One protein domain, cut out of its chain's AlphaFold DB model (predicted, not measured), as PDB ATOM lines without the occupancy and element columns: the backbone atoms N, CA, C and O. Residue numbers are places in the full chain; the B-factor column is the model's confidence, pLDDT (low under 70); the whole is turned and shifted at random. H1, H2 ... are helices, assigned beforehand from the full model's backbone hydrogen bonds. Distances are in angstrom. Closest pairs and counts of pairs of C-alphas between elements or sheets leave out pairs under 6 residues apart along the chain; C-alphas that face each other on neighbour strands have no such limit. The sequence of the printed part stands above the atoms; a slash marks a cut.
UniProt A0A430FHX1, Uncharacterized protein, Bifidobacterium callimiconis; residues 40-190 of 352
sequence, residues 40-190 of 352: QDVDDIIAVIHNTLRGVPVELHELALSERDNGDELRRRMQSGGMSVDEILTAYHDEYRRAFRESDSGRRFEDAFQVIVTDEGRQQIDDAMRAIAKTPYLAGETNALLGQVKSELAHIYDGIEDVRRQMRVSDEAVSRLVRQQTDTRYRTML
ATOM      1  N   GLN A  40      23.491 -26.235  10.705       66.75
ATOM      2  CA  GLN A  40      23.705 -27.649  10.991       66.75
ATOM      3  C   GLN A  40      22.553 -28.554  10.515       66.75
ATOM      4  O   GLN A  40      22.808 -29.641  10.013       66.75
ATOM      5  N   ASP A  41      21.299 -28.086  10.579       67.88
ATOM      6  CA  ASP A  41      20.153 -28.837  10.038       67.88
ATOM      7  C   ASP A  41      20.234 -28.915   8.507       67.88
ATOM      8  O   ASP A  41      19.856 -29.914   7.902       67.88
ATOM      9  N   VAL A  42      20.728 -27.851   7.864       71.50
ATOM     10  CA  VAL A  42      20.936 -27.818   6.412       71.50
ATOM     11  C   VAL A  42      22.070 -28.762   6.006       71.50
ATOM     12  O   VAL A  42      21.916 -29.493   5.029       71.50
ATOM     13  N   ASP A  43      23.165 -28.787   6.767       72.31
ATOM     14  CA  ASP A  43      24.296 -29.692   6.542       72.31
ATOM     15  C   ASP A  43      23.881 -31.166   6.692       72.31
ATOM     16  O   ASP A  43      24.130 -31.977   5.797       72.31
ATOM     17  N   ASP A  44      23.127 -31.492   7.748       75.25
ATOM     18  CA  ASP A  44      22.590 -32.836   7.986       75.25
ATOM     19  C   ASP A  44      21.608 -33.265   6.882       75.25
ATOM     20  O   ASP A  44      21.677 -34.392   6.385       75.25
ATOM     21  N   ILE A  45      20.716 -32.372   6.436       74.38
ATOM     22  CA  ILE A  45      19.784 -32.657   5.332       74.38
ATOM     23  C   ILE A  45      20.549 -32.910   4.027       74.38
ATOM     24  O   ILE A  45      20.230 -33.858   3.307       74.38
ATOM     25  N   ILE A  46      21.569 -32.105   3.717       73.06
ATOM     26  CA  ILE A  46      22.390 -32.289   2.512       73.06
ATOM     27  C   ILE A  46      23.195 -33.586   2.601       73.06
ATOM     28  O   ILE A  46      23.283 -34.305   1.608       73.06
ATOM     29  N   ALA A  47      23.721 -33.941   3.773       75.56
ATOM     30  CA  ALA A  47      24.427 -35.200   3.989       75.56
ATOM     31  C   ALA A  47      23.503 -36.419   3.825       75.56
ATOM     32  O   ALA A  47      23.894 -37.419   3.218       75.56
ATOM     33  N   VAL A  48      22.258 -36.335   4.309       77.81
ATOM     34  CA  VAL A  48      21.236 -37.369   4.088       77.81
ATOM     35  C   VAL A  48      20.918 -37.494   2.600       77.81
ATOM     36  O   VAL A  48      20.941 -38.607   2.081       77.81
ATOM     37  N   ILE A  49      20.687 -36.378   1.901       76.50
ATOM     38  CA  ILE A  49      20.423 -36.369   0.452       76.50
ATOM     39  C   ILE A  49      21.615 -36.944  -0.324       76.50
ATOM     40  O   ILE A  49      21.440 -37.761  -1.220       76.50
ATOM     41  N   HIS A  50      22.839 -36.569   0.029       76.50
ATOM     42  CA  HIS A  50      24.040 -37.110  -0.596       76.50
ATOM     43  C   HIS A  50      24.146 -38.630  -0.394       76.50
ATOM     44  O   HIS A  50      24.399 -39.369  -1.344       76.50
ATOM     45  N   ASN A  51      23.892 -39.123   0.821       76.31
ATOM     46  CA  ASN A  51      23.947 -40.553   1.119       76.31
ATOM     47  C   ASN A  51      22.851 -41.359   0.411       76.31
ATOM     48  O   ASN A  51      23.103 -42.502   0.031       76.31
ATOM     49  N   THR A  52      21.658 -40.792   0.214       72.50
ATOM     50  CA  THR A  52      20.590 -41.466  -0.537       72.50
ATOM     51  C   THR A  52      20.851 -41.455  -2.041       72.50
ATOM     52  O   THR A  52      20.563 -42.449  -2.702       72.50
ATOM     53  N   LEU A  53      21.430 -40.380  -2.585       74.19
ATOM     54  CA  LEU A  53      21.724 -40.269  -4.016       74.19
ATOM     55  C   LEU A  53      22.924 -41.118  -4.447       74.19
ATOM     56  O   LEU A  53      22.899 -41.670  -5.539       74.19
ATOM     57  N   ARG A  54      23.929 -41.303  -3.585       77.31
ATOM     58  CA  ARG A  54      25.161 -42.045  -3.904       77.31
ATOM     59  C   ARG A  54      24.936 -43.504  -4.338       77.31
ATOM     60  O   ARG A  54      25.749 -44.060  -5.071       77.31
ATOM     61  N   GLY A  55      23.863 -44.147  -3.872       77.00
ATOM     62  CA  GLY A  55      23.536 -45.531  -4.247       77.00
ATOM     63  C   GLY A  55      22.885 -45.660  -5.626       77.00
ATOM     64  O   GLY A  55      23.035 -46.683  -6.290       77.00
ATOM     65  N   VAL A  56      22.207 -44.605  -6.085       79.62
ATOM     66  CA  VAL A  56      21.368 -44.636  -7.290       79.62
ATOM     67  C   VAL A  56      22.179 -44.884  -8.570       79.62
ATOM     68  O   VAL A  56      21.766 -45.736  -9.354       79.62
ATOM     69  N   PRO A  57      23.347 -44.250  -8.809       79.12
ATOM     70  CA  PRO A  57      24.158 -44.545  -9.991       79.12
ATOM     71  C   PRO A  57      24.578 -46.012 -10.103       79.12
ATOM     72  O   PRO A  57      24.607 -46.562 -11.202       79.12
ATOM     73  N   VAL A  58      24.896 -46.655  -8.976       82.00
ATOM     74  CA  VAL A  58      25.297 -48.068  -8.950       82.00
ATOM     75  C   VAL A  58      24.105 -48.951  -9.304       82.00
ATOM     76  O   VAL A  58      24.228 -49.805 -10.176       82.00
ATOM     77  N   GLU A  59      22.940 -48.683  -8.714       82.06
ATOM     78  CA  GLU A  59      21.689 -49.390  -9.019       82.06
ATOM     79  C   GLU A  59      21.296 -49.263 -10.503       82.06
ATOM     80  O   GLU A  59      20.852 -50.238 -11.114       82.06
ATOM     81  N   LEU A  60      21.494 -48.083 -11.104       81.31
ATOM     82  CA  LEU A  60      21.251 -47.834 -12.530       81.31
ATOM     83  C   LEU A  60      22.255 -48.560 -13.427       81.31
ATOM     84  O   LEU A  60      21.886 -49.104 -14.467       81.31
ATOM     85  N   HIS A  61      23.526 -48.594 -13.028       83.69
ATOM     86  CA  HIS A  61      24.548 -49.323 -13.767       83.69
ATOM     87  C   HIS A  61      24.305 -50.836 -13.723       83.69
ATOM     88  O   HIS A  61      24.411 -51.510 -14.744       83.69
ATOM     89  N   GLU A  62      23.922 -51.370 -12.564       84.88
ATOM     90  CA  GLU A  62      23.505 -52.766 -12.418       84.88
ATOM     91  C   GLU A  62      22.284 -53.082 -13.285       84.88
ATOM     92  O   GLU A  62      22.259 -54.118 -13.952       84.88
ATOM     93  N   LEU A  63      21.310 -52.169 -13.359       85.56
ATOM     94  CA  LEU A  63      20.161 -52.310 -14.253       85.56
ATOM     95  C   LEU A  63      20.599 -52.359 -15.725       85.56
ATOM     96  O   LEU A  63      20.182 -53.259 -16.455       85.56
ATOM     97  N   ALA A  64      21.502 -51.471 -16.153       84.44
ATOM     98  CA  ALA A  64      22.049 -51.485 -17.511       84.44
ATOM     99  C   ALA A  64      22.803 -52.789 -17.832       84.44
ATOM    100  O   ALA A  64      22.675 -53.329 -18.933       84.44
ATOM    101  N   LEU A  65      23.575 -53.313 -16.874       85.81
ATOM    102  CA  LEU A  65      24.258 -54.600 -17.017       85.81
ATOM    103  C   LEU A  65      23.260 -55.755 -17.121       85.81
ATOM    104  O   LEU A  65      23.417 -56.601 -17.995       85.81
ATOM    105  N   SER A  66      22.209 -55.758 -16.299       85.88
ATOM    106  CA  SER A  66      21.172 -56.793 -16.341       85.88
ATOM    107  C   SER A  66      20.434 -56.820 -17.683       85.88
ATOM    108  O   SER A  66      20.230 -57.892 -18.252       85.88
ATOM    109  N   GLU A  67      20.131 -55.648 -18.251       85.75
ATOM    110  CA  GLU A  67      19.495 -55.531 -19.566       85.75
ATOM    111  C   GLU A  67      20.427 -56.015 -20.684       85.75
ATOM    112  O   GLU A  67      20.017 -56.708 -21.620       85.75
ATOM    113  N   ARG A  68      21.721 -55.700 -20.577       86.06
ATOM    114  CA  ARG A  68      22.731 -56.209 -21.506       86.06
ATOM    115  C   ARG A  68      22.845 -57.729 -21.444       86.06
ATOM    116  O   ARG A  68      22.837 -58.377 -22.492       86.06
ATOM    117  N   ASP A  69      22.962 -58.282 -20.245       86.19
ATOM    118  CA  ASP A  69      23.119 -59.718 -20.037       86.19
ATOM    119  C   ASP A  69      21.874 -60.481 -20.500       86.19
ATOM    120  O   ASP A  69      22.005 -61.548 -21.105       86.19
ATOM    121  N   ASN A  70      20.683 -59.906 -20.306       82.00
ATOM    122  CA  ASN A  70      19.431 -60.426 -20.847       82.00
ATOM    123  C   ASN A  70      19.466 -60.484 -22.385       82.00
ATOM    124  O   ASN A  70      19.209 -61.535 -22.975       82.00
ATOM    125  N   GLY A  71      19.876 -59.396 -23.047       80.50
ATOM    126  CA  GLY A  71      20.032 -59.366 -24.505       80.50
ATOM    127  C   GLY A  71      21.046 -60.392 -25.035       80.50
ATOM    128  O   GLY A  71      20.787 -61.075 -26.032       80.50
ATOM    129  N   ASP A  72      22.185 -60.552 -24.355       83.25
ATOM    130  CA  ASP A  72      23.215 -61.532 -24.718       83.25
ATOM    131  C   ASP A  72      22.749 -62.980 -24.486       83.25
ATOM    132  O   ASP A  72      23.012 -63.866 -25.306       83.25
ATOM    133  N   GLU A  73      22.031 -63.240 -23.394       82.88
ATOM    134  CA  GLU A  73      21.451 -64.548 -23.096       82.88
ATOM    135  C   GLU A  73      20.376 -64.935 -24.112       82.88
ATOM    136  O   GLU A  73      20.386 -66.052 -24.639       82.88
ATOM    137  N   LEU A  74      19.501 -63.996 -24.468       79.81
ATOM    138  CA  LEU A  74      18.494 -64.191 -25.503       79.81
ATOM    139  C   LEU A  74      19.136 -64.542 -26.847       79.81
ATOM    140  O   LEU A  74      18.717 -65.477 -27.534       79.81
ATOM    141  N   ARG A  75      20.220 -63.842 -27.196       79.19
ATOM    142  CA  ARG A  75      21.001 -64.123 -28.400       79.19
ATOM    143  C   ARG A  75      21.612 -65.526 -28.374       79.19
ATOM    144  O   ARG A  75      21.577 -66.210 -29.398       79.19
ATOM    145  N   ARG A  76      22.148 -65.982 -27.235       83.25
ATOM    146  CA  ARG A  76      22.682 -67.351 -27.085       83.25
ATOM    147  C   ARG A  76      21.590 -68.411 -27.249       83.25
ATOM    148  O   ARG A  76      21.795 -69.385 -27.972       83.25
ATOM    149  N   ARG A  77      20.421 -68.207 -26.635       77.19
ATOM    150  CA  ARG A  77      19.269 -69.127 -26.725       77.19
ATOM    151  C   ARG A  77      18.679 -69.210 -28.133       77.19
ATOM    152  O   ARG A  77      18.281 -70.280 -28.578       77.19
ATOM    153  N   MET A  78      18.678 -68.101 -28.863       72.00
ATOM    154  CA  MET A  78      18.304 -68.074 -30.278       72.00
ATOM    155  C   MET A  78      19.276 -68.883 -31.151       72.00
ATOM    156  O   MET A  78      18.853 -69.641 -32.022       72.00
ATOM    157  N   GLN A  79      20.587 -68.743 -30.920       76.12
ATOM    158  CA  GLN A  79      21.618 -69.443 -31.696       76.12
ATOM    159  C   GLN A  79      21.613 -70.958 -31.478       76.12
ATOM    160  O   GLN A  79      21.941 -71.700 -32.402       76.12
ATOM    161  N   SER A  80      21.217 -71.427 -30.293       79.25
ATOM    162  CA  SER A  80      21.063 -72.860 -30.032       79.25
ATOM    163  C   SER A  80      19.849 -73.476 -30.742       79.25
ATOM    164  O   SER A  80      19.706 -74.696 -30.745       79.25
ATOM    165  N   GLY A  81      18.989 -72.660 -31.371       70.00
ATOM    166  CA  GLY A  81      17.848 -73.111 -32.172       70.00
ATOM    167  C   GLY A  81      16.729 -73.777 -31.366       70.00
ATOM    168  O   GLY A  81      15.814 -74.339 -31.962       70.00
ATOM    169  N   GLY A  82      16.798 -73.723 -30.032       66.81
ATOM    170  CA  GLY A  82      15.882 -74.423 -29.130       66.81
ATOM    171  C   GLY A  82      14.547 -73.720 -28.879       66.81
ATOM    172  O   GLY A  82      13.706 -74.298 -28.202       66.81
ATOM    173  N   MET A  83      14.350 -72.500 -29.393       70.19
ATOM    174  CA  MET A  83      13.149 -71.691 -29.148       70.19
ATOM    175  C   MET A  83      12.581 -71.088 -30.439       70.19
ATOM    176  O   MET A  83      13.301 -70.764 -31.393       70.19
ATOM    177  N   SER A  84      11.260 -70.948 -30.472       76.88
ATOM    178  CA  SER A  84      10.527 -70.226 -31.507       76.88
ATOM    179  C   SER A  84      10.621 -68.707 -31.315       76.88
ATOM    180  O   SER A  84      10.858 -68.225 -30.213       76.88
ATOM    181  N   VAL A  85      10.420 -67.944 -32.397       77.31
ATOM    182  CA  VAL A  85      10.422 -66.466 -32.370       77.31
ATOM    183  C   VAL A  85       9.466 -65.922 -31.302       77.31
ATOM    184  O   VAL A  85       9.805 -64.964 -30.616       77.31
ATOM    185  N   ASP A  86       8.297 -66.546 -31.159       80.44
ATOM    186  CA  ASP A  86       7.270 -66.136 -30.202       80.44
ATOM    187  C   ASP A  86       7.738 -66.351 -28.758       80.44
ATOM    188  O   ASP A  86       7.761 -65.411 -27.972       80.44
ATOM    189  N   GLU A  87       8.270 -67.539 -28.449       83.31
ATOM    190  CA  GLU A  87       8.858 -67.844 -27.133       83.31
ATOM    191  C   GLU A  87       9.998 -66.888 -26.767       83.31
ATOM    192  O   GLU A  87      10.164 -66.526 -25.604       83.31
ATOM    193  N   ILE A  88      10.775 -66.451 -27.758       78.31
ATOM    194  CA  ILE A  88      11.871 -65.502 -27.564       78.31
ATOM    195  C   ILE A  88      11.342 -64.100 -27.239       78.31
ATOM    196  O   ILE A  88      11.845 -63.458 -26.316       78.31
ATOM    197  N   LEU A  89      10.323 -63.627 -27.960       81.38
ATOM    198  CA  LEU A  89       9.696 -62.335 -27.680       81.38
ATOM    199  C   LEU A  89       8.997 -62.339 -26.318       81.38
ATOM    200  O   LEU A  89       9.142 -61.384 -25.558       81.38
ATOM    201  N   THR A  90       8.297 -63.422 -25.975       87.12
ATOM    202  CA  THR A  90       7.682 -63.586 -24.653       87.12
ATOM    203  C   THR A  90       8.735 -63.559 -23.549       87.12
ATOM    204  O   THR A  90       8.606 -62.773 -22.615       87.12
ATOM    205  N   ALA A  91       9.815 -64.337 -23.684       83.56
ATOM    206  CA  ALA A  91      10.883 -64.382 -22.687       83.56
ATOM    207  C   ALA A  91      11.565 -63.018 -22.495       83.56
ATOM    208  O   ALA A  91      11.815 -62.614 -21.361       83.56
ATOM    209  N   TYR A  92      11.827 -62.287 -23.584       83.25
ATOM    210  CA  TYR A  92      12.379 -60.935 -23.513       83.25
ATOM    211  C   TYR A  92      11.442 -59.974 -22.778       83.25
ATOM    212  O   TYR A  92      11.872 -59.263 -21.874       83.25
ATOM    213  N   HIS A  93      10.155 -59.967 -23.135       84.00
ATOM    214  CA  HIS A  93       9.178 -59.072 -22.519       84.00
ATOM    215  C   HIS A  93       8.913 -59.389 -21.046       84.00
ATOM    216  O   HIS A  93       8.693 -58.462 -20.263       84.00
ATOM    217  N   ASP A  94       8.939 -60.661 -20.655       86.56
ATOM    218  CA  ASP A  94       8.773 -61.059 -19.260       86.56
ATOM    219  C   ASP A  94       9.999 -60.687 -18.419       86.56
ATOM    220  O   ASP A  94       9.838 -60.124 -17.333       86.56
ATOM    221  N   GLU A  95      11.214 -60.895 -18.934       83.38
ATOM    222  CA  GLU A  95      12.436 -60.499 -18.225       83.38
ATOM    223  C   GLU A  95      12.568 -58.972 -18.141       83.38
ATOM    224  O   GLU A  95      12.894 -58.434 -17.086       83.38
ATOM    225  N   TYR A  96      12.194 -58.253 -19.203       82.31
ATOM    226  CA  TYR A  96      12.092 -56.794 -19.187       82.31
ATOM    227  C   TYR A  96      11.082 -56.313 -18.134       82.31
ATOM    228  O   TYR A  96      11.370 -55.428 -17.327       82.31
ATOM    229  N   ARG A  97       9.885 -56.914 -18.087       83.62
ATOM    230  CA  ARG A  97       8.868 -56.574 -17.082       83.62
ATOM    231  C   ARG A  97       9.405 -56.797 -15.668       83.62
ATOM    232  O   ARG A  97       9.203 -55.943 -14.807       83.62
ATOM    233  N   ARG A  98      10.112 -57.900 -15.442       85.00
ATOM    234  CA  ARG A  98      10.716 -58.235 -14.153       85.00
ATOM    235  C   ARG A  98      11.815 -57.247 -13.750       85.00
ATOM    236  O   ARG A  98      11.789 -56.724 -12.638       85.00
ATOM    237  N   ALA A  99      12.734 -56.937 -14.662       81.81
ATOM    238  CA  ALA A  99      13.845 -56.024 -14.411       81.81
ATOM    239  C   ALA A  99      13.381 -54.580 -14.157       81.81
ATOM    240  O   ALA A  99      13.904 -53.925 -13.260       81.81
ATOM    241  N   PHE A 100      12.368 -54.096 -14.883       79.06
ATOM    242  CA  PHE A 100      11.955 -52.689 -14.814       79.06
ATOM    243  C   PHE A 100      10.748 -52.420 -13.907       79.06
ATOM    244  O   PHE A 100      10.683 -51.361 -13.290       79.06
ATOM    245  N   ARG A 101       9.789 -53.347 -13.776       79.25
ATOM    246  CA  ARG A 101       8.584 -53.127 -12.945       79.25
ATOM    247  C   ARG A 101       8.648 -53.810 -11.585       79.25
ATOM    248  O   ARG A 101       8.123 -53.278 -10.605       79.25
ATOM    249  N   GLU A 102       9.262 -54.986 -11.508       81.94
ATOM    250  CA  GLU A 102       9.278 -55.781 -10.274       81.94
ATOM    251  C   GLU A 102      10.513 -55.492  -9.413       81.94
ATOM    252  O   GLU A 102      10.423 -55.543  -8.187       81.94
ATOM    253  N   SER A 103      11.634 -55.110 -10.032       83.19
ATOM    254  CA  SER A 103      12.841 -54.690  -9.316       83.19
ATOM    255  C   SER A 103      12.678 -53.328  -8.641       83.19
ATOM    256  O   SER A 103      12.128 -52.387  -9.216       83.19
ATOM    257  N   ASP A 104      13.225 -53.204  -7.432       77.38
ATOM    258  CA  ASP A 104      13.290 -51.943  -6.688       77.38
ATOM    259  C   ASP A 104      14.106 -50.882  -7.447       77.38
ATOM    260  O   ASP A 104      13.701 -49.721  -7.500       77.38
ATOM    261  N   SER A 105      15.207 -51.290  -8.093       74.19
ATOM    262  CA  SER A 105      16.032 -50.414  -8.943       74.19
ATOM    263  C   SER A 105      15.281 -49.982 -10.212       74.19
ATOM    264  O   SER A 105      15.282 -48.806 -10.572       74.19
ATOM    265  N   GLY A 106      14.546 -50.905 -10.840       79.06
ATOM    266  CA  GLY A 106      13.734 -50.624 -12.028       79.06
ATOM    267  C   GLY A 106      12.623 -49.605 -11.774       79.06
ATOM    268  O   GLY A 106      12.458 -48.664 -12.548       79.06
ATOM    269  N   ARG A 107      11.910 -49.723 -10.644       80.12
ATOM    270  CA  ARG A 107      10.885 -48.737 -10.259       80.12
ATOM    271  C   ARG A 107      11.478 -47.359 -10.000       80.12
ATOM    272  O   ARG A 107      10.922 -46.366 -10.450       80.12
ATOM    273  N   ARG A 108      12.633 -47.293  -9.332       74.31
ATOM    274  CA  ARG A 108      13.352 -46.030  -9.106       74.31
ATOM    275  C   ARG A 108      13.807 -45.389 -10.406       74.31
ATOM    276  O   ARG A 108      13.713 -44.173 -10.533       74.31
ATOM    277  N   PHE A 109      14.275 -46.193 -11.357       74.75
ATOM    278  CA  PHE A 109      14.583 -45.718 -12.697       74.75
ATOM    279  C   PHE A 109      13.337 -45.154 -13.380       74.75
ATOM    280  O   PHE A 109      13.400 -44.029 -13.850       74.75
ATOM    281  N   GLU A 110      12.213 -45.873 -13.394       75.88
ATOM    282  CA  GLU A 110      10.975 -45.424 -14.049       75.88
ATOM    283  C   GLU A 110      10.420 -44.131 -13.419       75.88
ATOM    284  O   GLU A 110      10.076 -43.184 -14.128       75.88
ATOM    285  N   ASP A 111      10.412 -44.049 -12.087       73.94
ATOM    286  CA  ASP A 111       9.969 -42.865 -11.346       73.94
ATOM    287  C   ASP A 111      10.901 -41.666 -11.599       73.94
ATOM    288  O   ASP A 111      10.446 -40.549 -11.863       73.94
ATOM    289  N   ALA A 112      12.222 -41.887 -11.564       68.06
ATOM    290  CA  ALA A 112      13.210 -40.856 -11.871       68.06
ATOM    291  C   ALA A 112      13.142 -40.431 -13.345       68.06
ATOM    292  O   ALA A 112      13.268 -39.248 -13.657       68.06
ATOM    293  N   PHE A 113      12.894 -41.372 -14.253       66.38
ATOM    294  CA  PHE A 113      12.752 -41.149 -15.686       66.38
ATOM    295  C   PHE A 113      11.578 -40.210 -15.975       66.38
ATOM    296  O   PHE A 113      11.766 -39.213 -16.666       66.38
ATOM    297  N   GLN A 114      10.403 -40.425 -15.379       68.44
ATOM    298  CA  GLN A 114       9.250 -39.533 -15.584       68.44
ATOM    299  C   GLN A 114       9.519 -38.077 -15.173       68.44
ATOM    300  O   GLN A 114       9.004 -37.154 -15.805       68.44
ATOM    301  N   VAL A 115      10.354 -37.858 -14.153       68.00
ATOM    302  CA  VAL A 115      10.713 -36.516 -13.668       68.00
ATOM    303  C   VAL A 115      11.860 -35.890 -14.477       68.00
ATOM    304  O   VAL A 115      11.894 -34.676 -14.660       68.00
ATOM    305  N   ILE A 116      12.803 -36.701 -14.967       63.72
ATOM    306  CA  ILE A 116      14.061 -36.239 -15.584       63.72
ATOM    307  C   ILE A 116      13.975 -36.135 -17.118       63.72
ATOM    308  O   ILE A 116      14.755 -35.403 -17.724       63.72
ATOM    309  N   VAL A 117      13.043 -36.843 -17.764       61.94
ATOM    310  CA  VAL A 117      12.934 -36.922 -19.236       61.94
ATOM    311  C   VAL A 117      12.515 -35.615 -19.896       61.94
ATOM    312  O   VAL A 117      12.837 -35.397 -21.065       61.94
ATOM    313  N   THR A 118      11.817 -34.733 -19.186       68.62
ATOM    314  CA  THR A 118      11.539 -33.402 -19.719       68.62
ATOM    315  C   THR A 118      12.786 -32.534 -19.550       68.62
ATOM    316  O   THR A 118      13.305 -32.375 -18.445       68.62
ATOM    317  N   ASP A 119      13.267 -31.931 -20.644       64.94
ATOM    318  CA  ASP A 119      14.360 -30.945 -20.582       64.94
ATOM    319  C   ASP A 119      14.027 -29.810 -19.589       64.94
ATOM    320  O   ASP A 119      14.911 -29.268 -18.924       64.94
ATOM    321  N   GLU A 120      12.732 -29.514 -19.423       70.12
ATOM    322  CA  GLU A 120      12.194 -28.608 -18.407       70.12
ATOM    323  C   GLU A 120      12.395 -29.118 -16.973       70.12
ATOM    324  O   GLU A 120      12.802 -28.340 -16.117       70.12
ATOM    325  N   GLY A 121      12.156 -30.402 -16.688       68.12
ATOM    326  CA  GLY A 121      12.366 -30.991 -15.361       68.12
ATOM    327  C   GLY A 121      13.837 -30.969 -14.950       68.12
ATOM    328  O   GLY A 121      14.172 -30.584 -13.829       68.12
ATOM    329  N   ARG A 122      14.740 -31.272 -15.892       72.56
ATOM    330  CA  ARG A 122      16.194 -31.176 -15.678       72.56
ATOM    331  C   ARG A 122      16.627 -29.746 -15.349       72.56
ATOM    332  O   ARG A 122      17.334 -29.526 -14.368       72.56
ATOM    333  N   GLN A 123      16.145 -28.769 -16.121       76.38
ATOM    334  CA  GLN A 123      16.420 -27.351 -15.870       76.38
ATOM    335  C   GLN A 123      15.833 -26.871 -14.541       76.38
ATOM    336  O   GLN A 123      16.499 -26.130 -13.824       76.38
ATOM    337  N   GLN A 124      14.633 -27.324 -14.168       78.25
ATOM    338  CA  GLN A 124      14.016 -26.987 -12.884       78.25
ATOM    339  C   GLN A 124      14.839 -27.496 -11.696       78.25
ATOM    340  O   GLN A 124      15.011 -26.760 -10.725       78.25
ATOM    341  N   ILE A 125      15.378 -28.717 -11.771       77.75
ATOM    342  CA  ILE A 125      16.240 -29.281 -10.721       77.75
ATOM    343  C   ILE A 125      17.557 -28.501 -10.635       77.75
ATOM    344  O   ILE A 125      17.969 -28.104  -9.542       77.75
ATOM    345  N   ASP A 126      18.189 -28.213 -11.773       76.50
ATOM    346  CA  ASP A 126      19.436 -27.445 -11.823       76.50
ATOM    347  C   ASP A 126      19.260 -26.000 -11.329       76.50
ATOM    348  O   ASP A 126      20.115 -25.472 -10.609       76.50
ATOM    349  N   ASP A 127      18.149 -25.351 -11.675       80.06
ATOM    350  CA  ASP A 127      17.839 -23.995 -11.234       80.06
ATOM    351  C   ASP A 127      17.437 -23.949  -9.761       80.06
ATOM    352  O   ASP A 127      17.842 -23.021  -9.057       80.06
ATOM    353  N   ALA A 128      16.735 -24.967  -9.255       78.56
ATOM    354  CA  ALA A 128      16.481 -25.126  -7.827       78.56
ATOM    355  C   ALA A 128      17.795 -25.316  -7.053       78.56
ATOM    356  O   ALA A 128      18.032 -24.609  -6.076       78.56
ATOM    357  N   MET A 129      18.701 -26.175  -7.528       76.44
ATOM    358  CA  MET A 129      20.031 -26.358  -6.931       76.44
ATOM    359  C   MET A 129      20.864 -25.073  -6.976       76.44
ATOM    360  O   MET A 129      21.529 -24.717  -6.002       76.44
ATOM    361  N   ARG A 130      20.797 -24.320  -8.078       77.44
ATOM    362  CA  ARG A 130      21.462 -23.016  -8.216       77.44
ATOM    363  C   ARG A 130      20.849 -21.952  -7.302       77.44
ATOM    364  O   ARG A 130      21.579 -21.092  -6.811       77.44
ATOM    365  N   ALA A 131      19.537 -21.983  -7.078       77.94
ATOM    366  CA  ALA A 131      18.852 -21.105  -6.135       77.94
ATOM    367  C   ALA A 131      19.239 -21.440  -4.690       77.94
ATOM    368  O   ALA A 131      19.554 -20.529  -3.925       77.94
ATOM    369  N   ILE A 132      19.315 -22.732  -4.353       71.94
ATOM    370  CA  ILE A 132      19.795 -23.224  -3.059       71.94
ATOM    371  C   ILE A 132      21.228 -22.744  -2.836       71.94
ATOM    372  O   ILE A 132      21.463 -22.039  -1.865       71.94
ATOM    373  N   ALA A 133      22.148 -22.968  -3.777       69.50
ATOM    374  CA  ALA A 133      23.546 -22.533  -3.671       69.50
ATOM    375  C   ALA A 133      23.741 -21.007  -3.515       69.50
ATOM    376  O   ALA A 133      24.764 -20.565  -3.001       69.50
ATOM    377  N   LYS A 134      22.776 -20.179  -3.946       71.94
ATOM    378  CA  LYS A 134      22.799 -18.715  -3.745       71.94
ATOM    379  C   LYS A 134      22.305 -18.278  -2.361       71.94
ATOM    380  O   LYS A 134      22.350 -17.086  -2.051       71.94
ATOM    381  N   THR A 135      21.807 -19.202  -1.543       73.25
ATOM    382  CA  THR A 135      21.256 -18.885  -0.222       73.25
ATOM    383  C   THR A 135      22.391 -18.501   0.743       73.25
ATOM    384  O   THR A 135      23.377 -19.231   0.832       73.25
ATOM    385  N   PRO A 136      22.275 -17.395   1.510       61.22
ATOM    386  CA  PRO A 136      23.364 -16.875   2.349       61.22
ATOM    387  C   PRO A 136      23.859 -17.799   3.477       61.22
ATOM    388  O   PRO A 136      24.863 -17.482   4.104       61.22
ATOM    389  N   TYR A 137      23.154 -18.900   3.761       58.34
ATOM    390  CA  TYR A 137      23.458 -19.852   4.839       58.34
ATOM    391  C   TYR A 137      24.386 -21.003   4.411       58.34
ATOM    392  O   TYR A 137      24.628 -21.904   5.198       58.34
ATOM    393  N   LEU A 138      24.878 -21.000   3.167       60.94
ATOM    394  CA  LEU A 138      25.688 -22.077   2.578       60.94
ATOM    395  C   LEU A 138      27.125 -21.615   2.284       60.94
ATOM    396  O   LEU A 138      27.659 -21.837   1.196       60.94
ATOM    397  N   ALA A 139      27.750 -20.907   3.224       57.84
ATOM    398  CA  ALA A 139      29.120 -20.427   3.072       57.84
ATOM    399  C   ALA A 139      30.118 -21.439   3.667       57.84
ATOM    400  O   ALA A 139      30.086 -21.701   4.859       57.84
ATOM    401  N   GLY A 140      31.046 -21.967   2.858       67.12
ATOM    402  CA  GLY A 140      32.119 -22.857   3.337       67.12
ATOM    403  C   GLY A 140      31.915 -24.335   2.982       67.12
ATOM    404  O   GLY A 140      31.752 -24.660   1.805       67.12
ATOM    405  N   GLU A 141      31.976 -25.226   3.979       63.62
ATOM    406  CA  GLU A 141      31.971 -26.696   3.816       63.62
ATOM    407  C   GLU A 141      30.675 -27.232   3.184       63.62
ATOM    408  O   GLU A 141      30.725 -28.097   2.308       63.62
ATOM    409  N   THR A 142      29.525 -26.637   3.498       66.56
ATOM    410  CA  THR A 142      28.230 -27.059   2.947       66.56
ATOM    411  C   THR A 142      28.106 -26.794   1.437       66.56
ATOM    412  O   THR A 142      27.406 -27.512   0.724       66.56
ATOM    413  N   ASN A 143      28.854 -25.827   0.889       71.38
ATOM    414  CA  ASN A 143      28.937 -25.625  -0.563       71.38
ATOM    415  C   ASN A 143      29.757 -26.733  -1.254       71.38
ATOM    416  O   ASN A 143      29.479 -27.095  -2.397       71.38
ATOM    417  N   ALA A 144      30.745 -27.315  -0.562       76.75
ATOM    418  CA  ALA A 144      31.484 -28.468  -1.075       76.75
ATOM    419  C   ALA A 144      30.595 -29.722  -1.118       76.75
ATOM    420  O   ALA A 144      30.617 -30.440  -2.118       76.75
ATOM    421  N   LEU A 145      29.752 -29.933  -0.098       74.88
ATOM    422  CA  LEU A 145      28.751 -31.007  -0.081       74.88
ATOM    423  C   LEU A 145      27.692 -30.828  -1.180       74.88
ATOM    424  O   LEU A 145      27.362 -31.783  -1.877       74.88
ATOM    425  N   LEU A 146      27.217 -29.602  -1.425       77.94
ATOM    426  CA  LEU A 146      26.336 -29.322  -2.570       77.94
ATOM    427  C   LEU A 146      27.023 -29.574  -3.918       77.94
ATOM    428  O   LEU A 146      26.386 -30.057  -4.856       77.94
ATOM    429  N   GLY A 147      28.322 -29.285  -4.018       80.69
ATOM    430  CA  GLY A 147      29.138 -29.648  -5.174       80.69
ATOM    431  C   GLY A 147      29.198 -31.162  -5.402       80.69
ATOM    432  O   GLY A 147      29.076 -31.601  -6.545       80.69
ATOM    433  N   GLN A 148      29.309 -31.949  -4.328       81.56
ATOM    434  CA  GLN A 148      29.268 -33.414  -4.383       81.56
ATOM    435  C   GLN A 148      27.887 -33.936  -4.790       81.56
ATOM    436  O   GLN A 148      27.786 -34.770  -5.686       81.56
ATOM    437  N   VAL A 149      26.807 -33.389  -4.224       81.06
ATOM    438  CA  VAL A 149      25.435 -33.719  -4.650       81.06
ATOM    439  C   VAL A 149      25.245 -33.426  -6.137       81.06
ATOM    440  O   VAL A 149      24.660 -34.230  -6.856       81.06
ATOM    441  N   LYS A 150      25.792 -32.313  -6.637       82.12
ATOM    442  CA  LYS A 150      25.745 -31.987  -8.064       82.12
ATOM    443  C   LYS A 150      26.511 -32.997  -8.927       82.12
ATOM    444  O   LYS A 150      26.028 -33.334 -10.005       82.12
ATOM    445  N   SER A 151      27.682 -33.474  -8.496       84.69
ATOM    446  CA  SER A 151      28.394 -34.529  -9.233       84.69
ATOM    447  C   SER A 151      27.645 -35.860  -9.208       84.69
ATOM    448  O   SER A 151      27.562 -36.512 -10.241       84.69
ATOM    449  N   GLU A 152      27.035 -36.229  -8.080       82.88
ATOM    450  CA  GLU A 152      26.211 -37.442  -7.984       82.88
ATOM    451  C   GLU A 152      24.979 -37.347  -8.899       82.88
ATOM    452  O   GLU A 152      24.692 -38.278  -9.645       82.88
ATOM    453  N   LEU A 153      24.306 -36.191  -8.954       82.00
ATOM    454  CA  LEU A 153      23.209 -35.954  -9.902       82.00
ATOM    455  C   LEU A 153      23.667 -36.066 -11.364       82.00
ATOM    456  O   LEU A 153      22.957 -36.653 -12.176       82.00
ATOM    457  N   ALA A 154      24.856 -35.558 -11.701       83.56
ATOM    458  CA  ALA A 154      25.427 -35.721 -13.039       83.56
ATOM    459  C   ALA A 154      25.690 -37.200 -13.381       83.56
ATOM    460  O   ALA A 154      25.393 -37.635 -14.489       83.56
ATOM    461  N   HIS A 155      26.160 -37.998 -12.423       84.25
ATOM    462  CA  HIS A 155      26.327 -39.439 -12.619       84.25
ATOM    463  C   HIS A 155      24.995 -40.183 -12.758       84.25
ATOM    464  O   HIS A 155      24.899 -41.098 -13.572       84.25
ATOM    465  N   ILE A 156      23.952 -39.777 -12.029       83.69
ATOM    466  CA  ILE A 156      22.589 -40.306 -12.214       83.69
ATOM    467  C   ILE A 156      22.089 -39.981 -13.626       83.69
ATOM    468  O   ILE A 156      21.527 -40.839 -14.303       83.69
ATOM    469  N   TYR A 157      22.322 -38.756 -14.093       82.62
ATOM    470  CA  TYR A 157      21.963 -38.318 -15.438       82.62
ATOM    471  C   TYR A 157      22.634 -39.134 -16.541       82.62
ATOM    472  O   TYR A 157      21.946 -39.531 -17.483       82.62
ATOM    473  N   ASP A 158      23.933 -39.394 -16.417       84.62
ATOM    474  CA  ASP A 158      24.665 -40.243 -17.358       84.62
ATOM    475  C   ASP A 158      24.190 -41.702 -17.260       84.62
ATOM    476  O   ASP A 158      23.928 -42.334 -18.282       84.62
ATOM    477  N   GLY A 159      23.968 -42.214 -16.044       84.31
ATOM    478  CA  GLY A 159      23.481 -43.575 -15.810       84.31
ATOM    479  C   GLY A 159      22.103 -43.846 -16.422       84.31
ATOM    480  O   GLY A 159      21.891 -44.898 -17.021       84.31
ATOM    481  N   ILE A 160      21.174 -42.890 -16.340       83.25
ATOM    482  CA  ILE A 160      19.850 -42.998 -16.978       83.25
ATOM    483  C   ILE A 160      19.982 -43.048 -18.507       83.25
ATOM    484  O   ILE A 160      19.312 -43.855 -19.159       83.25
ATOM    485  N   GLU A 161      20.837 -42.208 -19.097       82.94
ATOM    486  CA  GLU A 161      21.036 -42.205 -20.551       82.94
ATOM    487  C   GLU A 161      21.766 -43.472 -21.023       82.94
ATOM    488  O   GLU A 161      21.442 -43.998 -22.090       82.94
ATOM    489  N   ASP A 162      22.670 -44.026 -20.214       85.88
ATOM    490  CA  ASP A 162      23.322 -45.310 -20.477       85.88
ATOM    491  C   ASP A 162      22.321 -46.473 -20.476       85.88
ATOM    492  O   ASP A 162      22.313 -47.261 -21.428       85.88
ATOM    493  N   VAL A 163      21.420 -46.551 -19.485       84.38
ATOM    494  CA  VAL A 163      20.324 -47.543 -19.461       84.38
ATOM    495  C   VAL A 163      19.465 -47.407 -20.719       84.38
ATOM    496  O   VAL A 163      19.208 -48.388 -21.418       84.38
ATOM    497  N   ARG A 164      19.079 -46.180 -21.084       83.62
ATOM    498  CA  ARG A 164      18.265 -45.917 -22.280       83.62
ATOM    499  C   ARG A 164      18.979 -46.311 -23.570       83.62
ATOM    500  O   ARG A 164      18.371 -46.877 -24.485       83.62
ATOM    501  N   ARG A 165      20.266 -45.986 -23.680       87.38
ATOM    502  CA  ARG A 165      21.093 -46.375 -24.820       87.38
ATOM    503  C   ARG A 165      21.158 -47.893 -24.916       87.38
ATOM    504  O   ARG A 165      21.003 -48.418 -26.017       87.38
ATOM    505  N   GLN A 166      21.336 -48.573 -23.787       87.50
ATOM    506  CA  GLN A 166      21.396 -50.023 -23.727       87.50
ATOM    507  C   GLN A 166      20.067 -50.670 -24.136       87.50
ATOM    508  O   GLN A 166      20.090 -51.564 -24.977       87.50
ATOM    509  N   MET A 167      18.927 -50.156 -23.664       84.00
ATOM    510  CA  MET A 167      17.590 -50.609 -24.082       84.00
ATOM    511  C   MET A 167      17.356 -50.455 -25.589       84.00
ATOM    512  O   MET A 167      16.784 -51.318 -26.244       84.00
ATOM    513  N   ARG A 168      17.808 -49.342 -26.181       87.69
ATOM    514  CA  ARG A 168      17.684 -49.139 -27.632       87.69
ATOM    515  C   ARG A 168      18.521 -50.156 -28.409       87.69
ATOM    516  O   ARG A 168      18.096 -50.637 -29.455       87.69
ATOM    517  N   VAL A 169      19.719 -50.458 -27.909       88.25
ATOM    518  CA  VAL A 169      20.614 -51.448 -28.517       88.25
ATOM    519  C   VAL A 169      20.042 -52.859 -28.381       88.25
ATOM    520  O   VAL A 169      20.109 -53.608 -29.356       88.25
ATOM    521  N   SER A 170      19.478 -53.224 -27.224       83.81
ATOM    522  CA  SER A 170      18.848 -54.532 -27.026       83.81
ATOM    523  C   SER A 170      17.623 -54.687 -27.926       83.81
ATOM    524  O   SER A 170      17.576 -55.648 -28.689       83.81
ATOM    525  N   ASP A 171      16.717 -53.711 -27.967       84.88
ATOM    526  CA  ASP A 171      15.522 -53.762 -28.819       84.88
ATOM    527  C   ASP A 171      15.869 -53.845 -30.316       84.88
ATOM    528  O   ASP A 171      15.343 -54.683 -31.056       84.88
ATOM    529  N   GLU A 172      16.843 -53.051 -30.779       87.12
ATOM    530  CA  GLU A 172      17.308 -53.127 -32.165       87.12
ATOM    531  C   GLU A 172      17.969 -54.481 -32.471       87.12
ATOM    532  O   GLU A 172      17.751 -55.058 -33.544       87.12
ATOM    533  N   ALA A 173      18.767 -55.012 -31.540       82.75
ATOM    534  CA  ALA A 173      19.388 -56.322 -31.685       82.75
ATOM    535  C   ALA A 173      18.332 -57.433 -31.758       82.75
ATOM    536  O   ALA A 173      18.416 -58.274 -32.655       82.75
ATOM    537  N   VAL A 174      17.318 -57.406 -30.887       81.50
ATOM    538  CA  VAL A 174      16.190 -58.349 -30.893       81.50
ATOM    539  C   VAL A 174      15.418 -58.247 -32.204       81.50
ATOM    540  O   VAL A 174      15.215 -59.259 -32.872       81.50
ATOM    541  N   SER A 175      15.069 -57.037 -32.641       84.06
ATOM    542  CA  SER A 175      14.329 -56.805 -33.886       84.06
ATOM    543  C   SER A 175      15.073 -57.333 -35.119       84.06
ATOM    544  O   SER A 175      14.502 -58.049 -35.951       84.06
ATOM    545  N   ARG A 176      16.379 -57.053 -35.229       85.31
ATOM    546  CA  ARG A 176      17.223 -57.599 -36.306       85.31
ATOM    547  C   ARG A 176      17.291 -59.123 -36.254       85.31
ATOM    548  O   ARG A 176      17.225 -59.772 -37.298       85.31
ATOM    549  N   LEU A 177      17.408 -59.691 -35.057       77.31
ATOM    550  CA  LEU A 177      17.538 -61.130 -34.862       77.31
ATOM    551  C   LEU A 177      16.241 -61.874 -35.218       77.31
ATOM    552  O   LEU A 177      16.284 -62.882 -35.923       77.31
ATOM    553  N   VAL A 178      15.085 -61.329 -34.831       82.62
ATOM    554  CA  VAL A 178      13.757 -61.841 -35.203       82.62
ATOM    555  C   VAL A 178      13.568 -61.835 -36.720       82.62
ATOM    556  O   VAL A 178      13.124 -62.836 -37.291       82.62
ATOM    557  N   ARG A 179      13.958 -60.746 -37.398       85.00
ATOM    558  CA  ARG A 179      13.927 -60.675 -38.869       85.00
ATOM    559  C   ARG A 179      14.804 -61.751 -39.494       85.00
ATOM    560  O   ARG A 179      14.326 -62.516 -40.325       85.00
ATOM    561  N   GLN A 180      16.046 -61.886 -39.031       85.62
ATOM    562  CA  GLN A 180      16.978 -62.888 -39.548       85.62
ATOM    563  C   GLN A 180      16.441 -64.321 -39.398       85.62
ATOM    564  O   GLN A 180      16.547 -65.124 -40.330       85.62
ATOM    565  N   GLN A 181      15.868 -64.662 -38.241       80.31
ATOM    566  CA  GLN A 181      15.311 -65.995 -38.011       80.31
ATOM    567  C   GLN A 181      14.079 -66.248 -38.892       80.31
ATOM    568  O   GLN A 181      13.950 -67.331 -39.470       80.31
ATOM    569  N   THR A 182      13.206 -65.248 -39.037       81.50
ATOM    570  CA  THR A 182      12.009 -65.326 -39.886       81.50
ATOM    571  C   THR A 182      12.382 -65.502 -41.354       81.50
ATOM    572  O   THR A 182      11.889 -66.429 -41.997       81.50
ATOM    573  N   ASP A 183      13.332 -64.714 -41.858       85.56
ATOM    574  CA  ASP A 183      13.835 -64.817 -43.230       85.56
ATOM    575  C   ASP A 183      14.488 -66.176 -43.487       85.56
ATOM    576  O   ASP A 183      14.270 -66.799 -44.527       85.56
ATOM    577  N   THR A 184      15.259 -66.689 -42.522       83.94
ATOM    578  CA  THR A 184      15.899 -68.007 -42.637       83.94
ATOM    579  C   THR A 184      14.860 -69.125 -42.695       83.94
ATOM    580  O   THR A 184      14.962 -70.019 -43.543       83.94
ATOM    581  N   ARG A 185      13.835 -69.073 -41.832       80.94
ATOM    582  CA  ARG A 185      12.717 -70.030 -41.851       80.94
ATOM    583  C   ARG A 185      11.943 -69.944 -43.164       80.94
ATOM    584  O   ARG A 185      11.730 -70.978 -43.793       80.94
ATOM    585  N   TYR A 186      11.591 -68.740 -43.609       82.88
ATOM    586  CA  TYR A 186      10.863 -68.522 -44.858       82.88
ATOM    587  C   TYR A 186      11.658 -69.010 -46.072       82.88
ATOM    588  O   TYR A 186      11.133 -69.757 -46.891       82.88
ATOM    589  N   ARG A 187      12.958 -68.695 -46.150       86.81
ATOM    590  CA  ARG A 187      13.840 -69.175 -47.224       86.81
ATOM    591  C   ARG A 187      13.936 -70.696 -47.247       86.81
ATOM    592  O   ARG A 187      13.885 -71.291 -48.319       86.81
ATOM    593  N   THR A 188      14.062 -71.328 -46.082       88.69
ATOM    594  CA  THR A 188      14.127 -72.794 -45.981       88.69
ATOM    595  C   THR A 188      12.802 -73.431 -46.404       88.69
ATOM    596  O   THR A 188      12.792 -74.414 -47.143       88.69
ATOM    597  N   MET A 189      11.676 -72.847 -45.987       89.19
ATOM    598  CA  MET A 189      10.337 -73.297 -46.368       89.19
ATOM    599  C   MET A 189      10.098 -73.149 -47.873       89.19
ATOM    600  O   MET A 189       9.636 -74.097 -48.501       89.19
ATOM    601  N   LEU A 190      10.472 -72.011 -48.465       90.81
ATOM    602  CA  LEU A 190      10.398 -71.787 -49.908       90.81
ATOM    603  C   LEU A 190      11.280 -72.756 -50.695       90.81
ATOM    604  O   LEU A 190      10.836 -73.285 -51.707       90.81
TER     605      LEU A 190
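This is residues 40 to 190 of the 352 residues of an uncharacterized protein of Bifidobacterium callimiconis (UniProt A0A430FHX1). What shape is it? It is a long rod: H6 runs nearly its whole length, H1 then H2 line it end to end, and H3 folds back along H2. H4 crosses from H3 to H5, and residues 183 to 190 of H6 stick out. What builds it? The 151 printed residues include six named helices, H1 to H6, and no named strand. It is all helix and loose, with a radius of gyration of the C-alphas of 21.3 A and spans of 77 by 24 by 19 A.

What comes first? H1, residues 40 to 53, meets H2, residues 56 to 79, only through their link. H2 and H3, residues 85 to 102, form a hairpin, with C-alphas 74 and 88 closest at 7.1 A. H4, residues 104 to 116, touches H3 only at the corner. What follows? H5, residues 119 to 133, is close to H6, residues 141 to 190, but not clearly touching. H6 touches H1 with residues 142 to 153 alone, and H2 with C-alphas 64 and 163 closest at 4.7 A; H2, H3 and H6 form an up and down bundle, each running against the one before. Every O i to N i+4 pair is within hydrogen-bond range but for H4, with 8 of 9.

Where does H1 begin? Its C-alpha 40 is at (23.705, -27.649, 10.991). Where does H6 end? It runs 73.4 A to C-alpha 190 at (10.398, -71.787, -49.908).

Is it cut? The printed part has no cut and no long link. Where is confidence low? In this model 20 residues, among them 112 to 119 and 136 to 142, are under pLDDT 70.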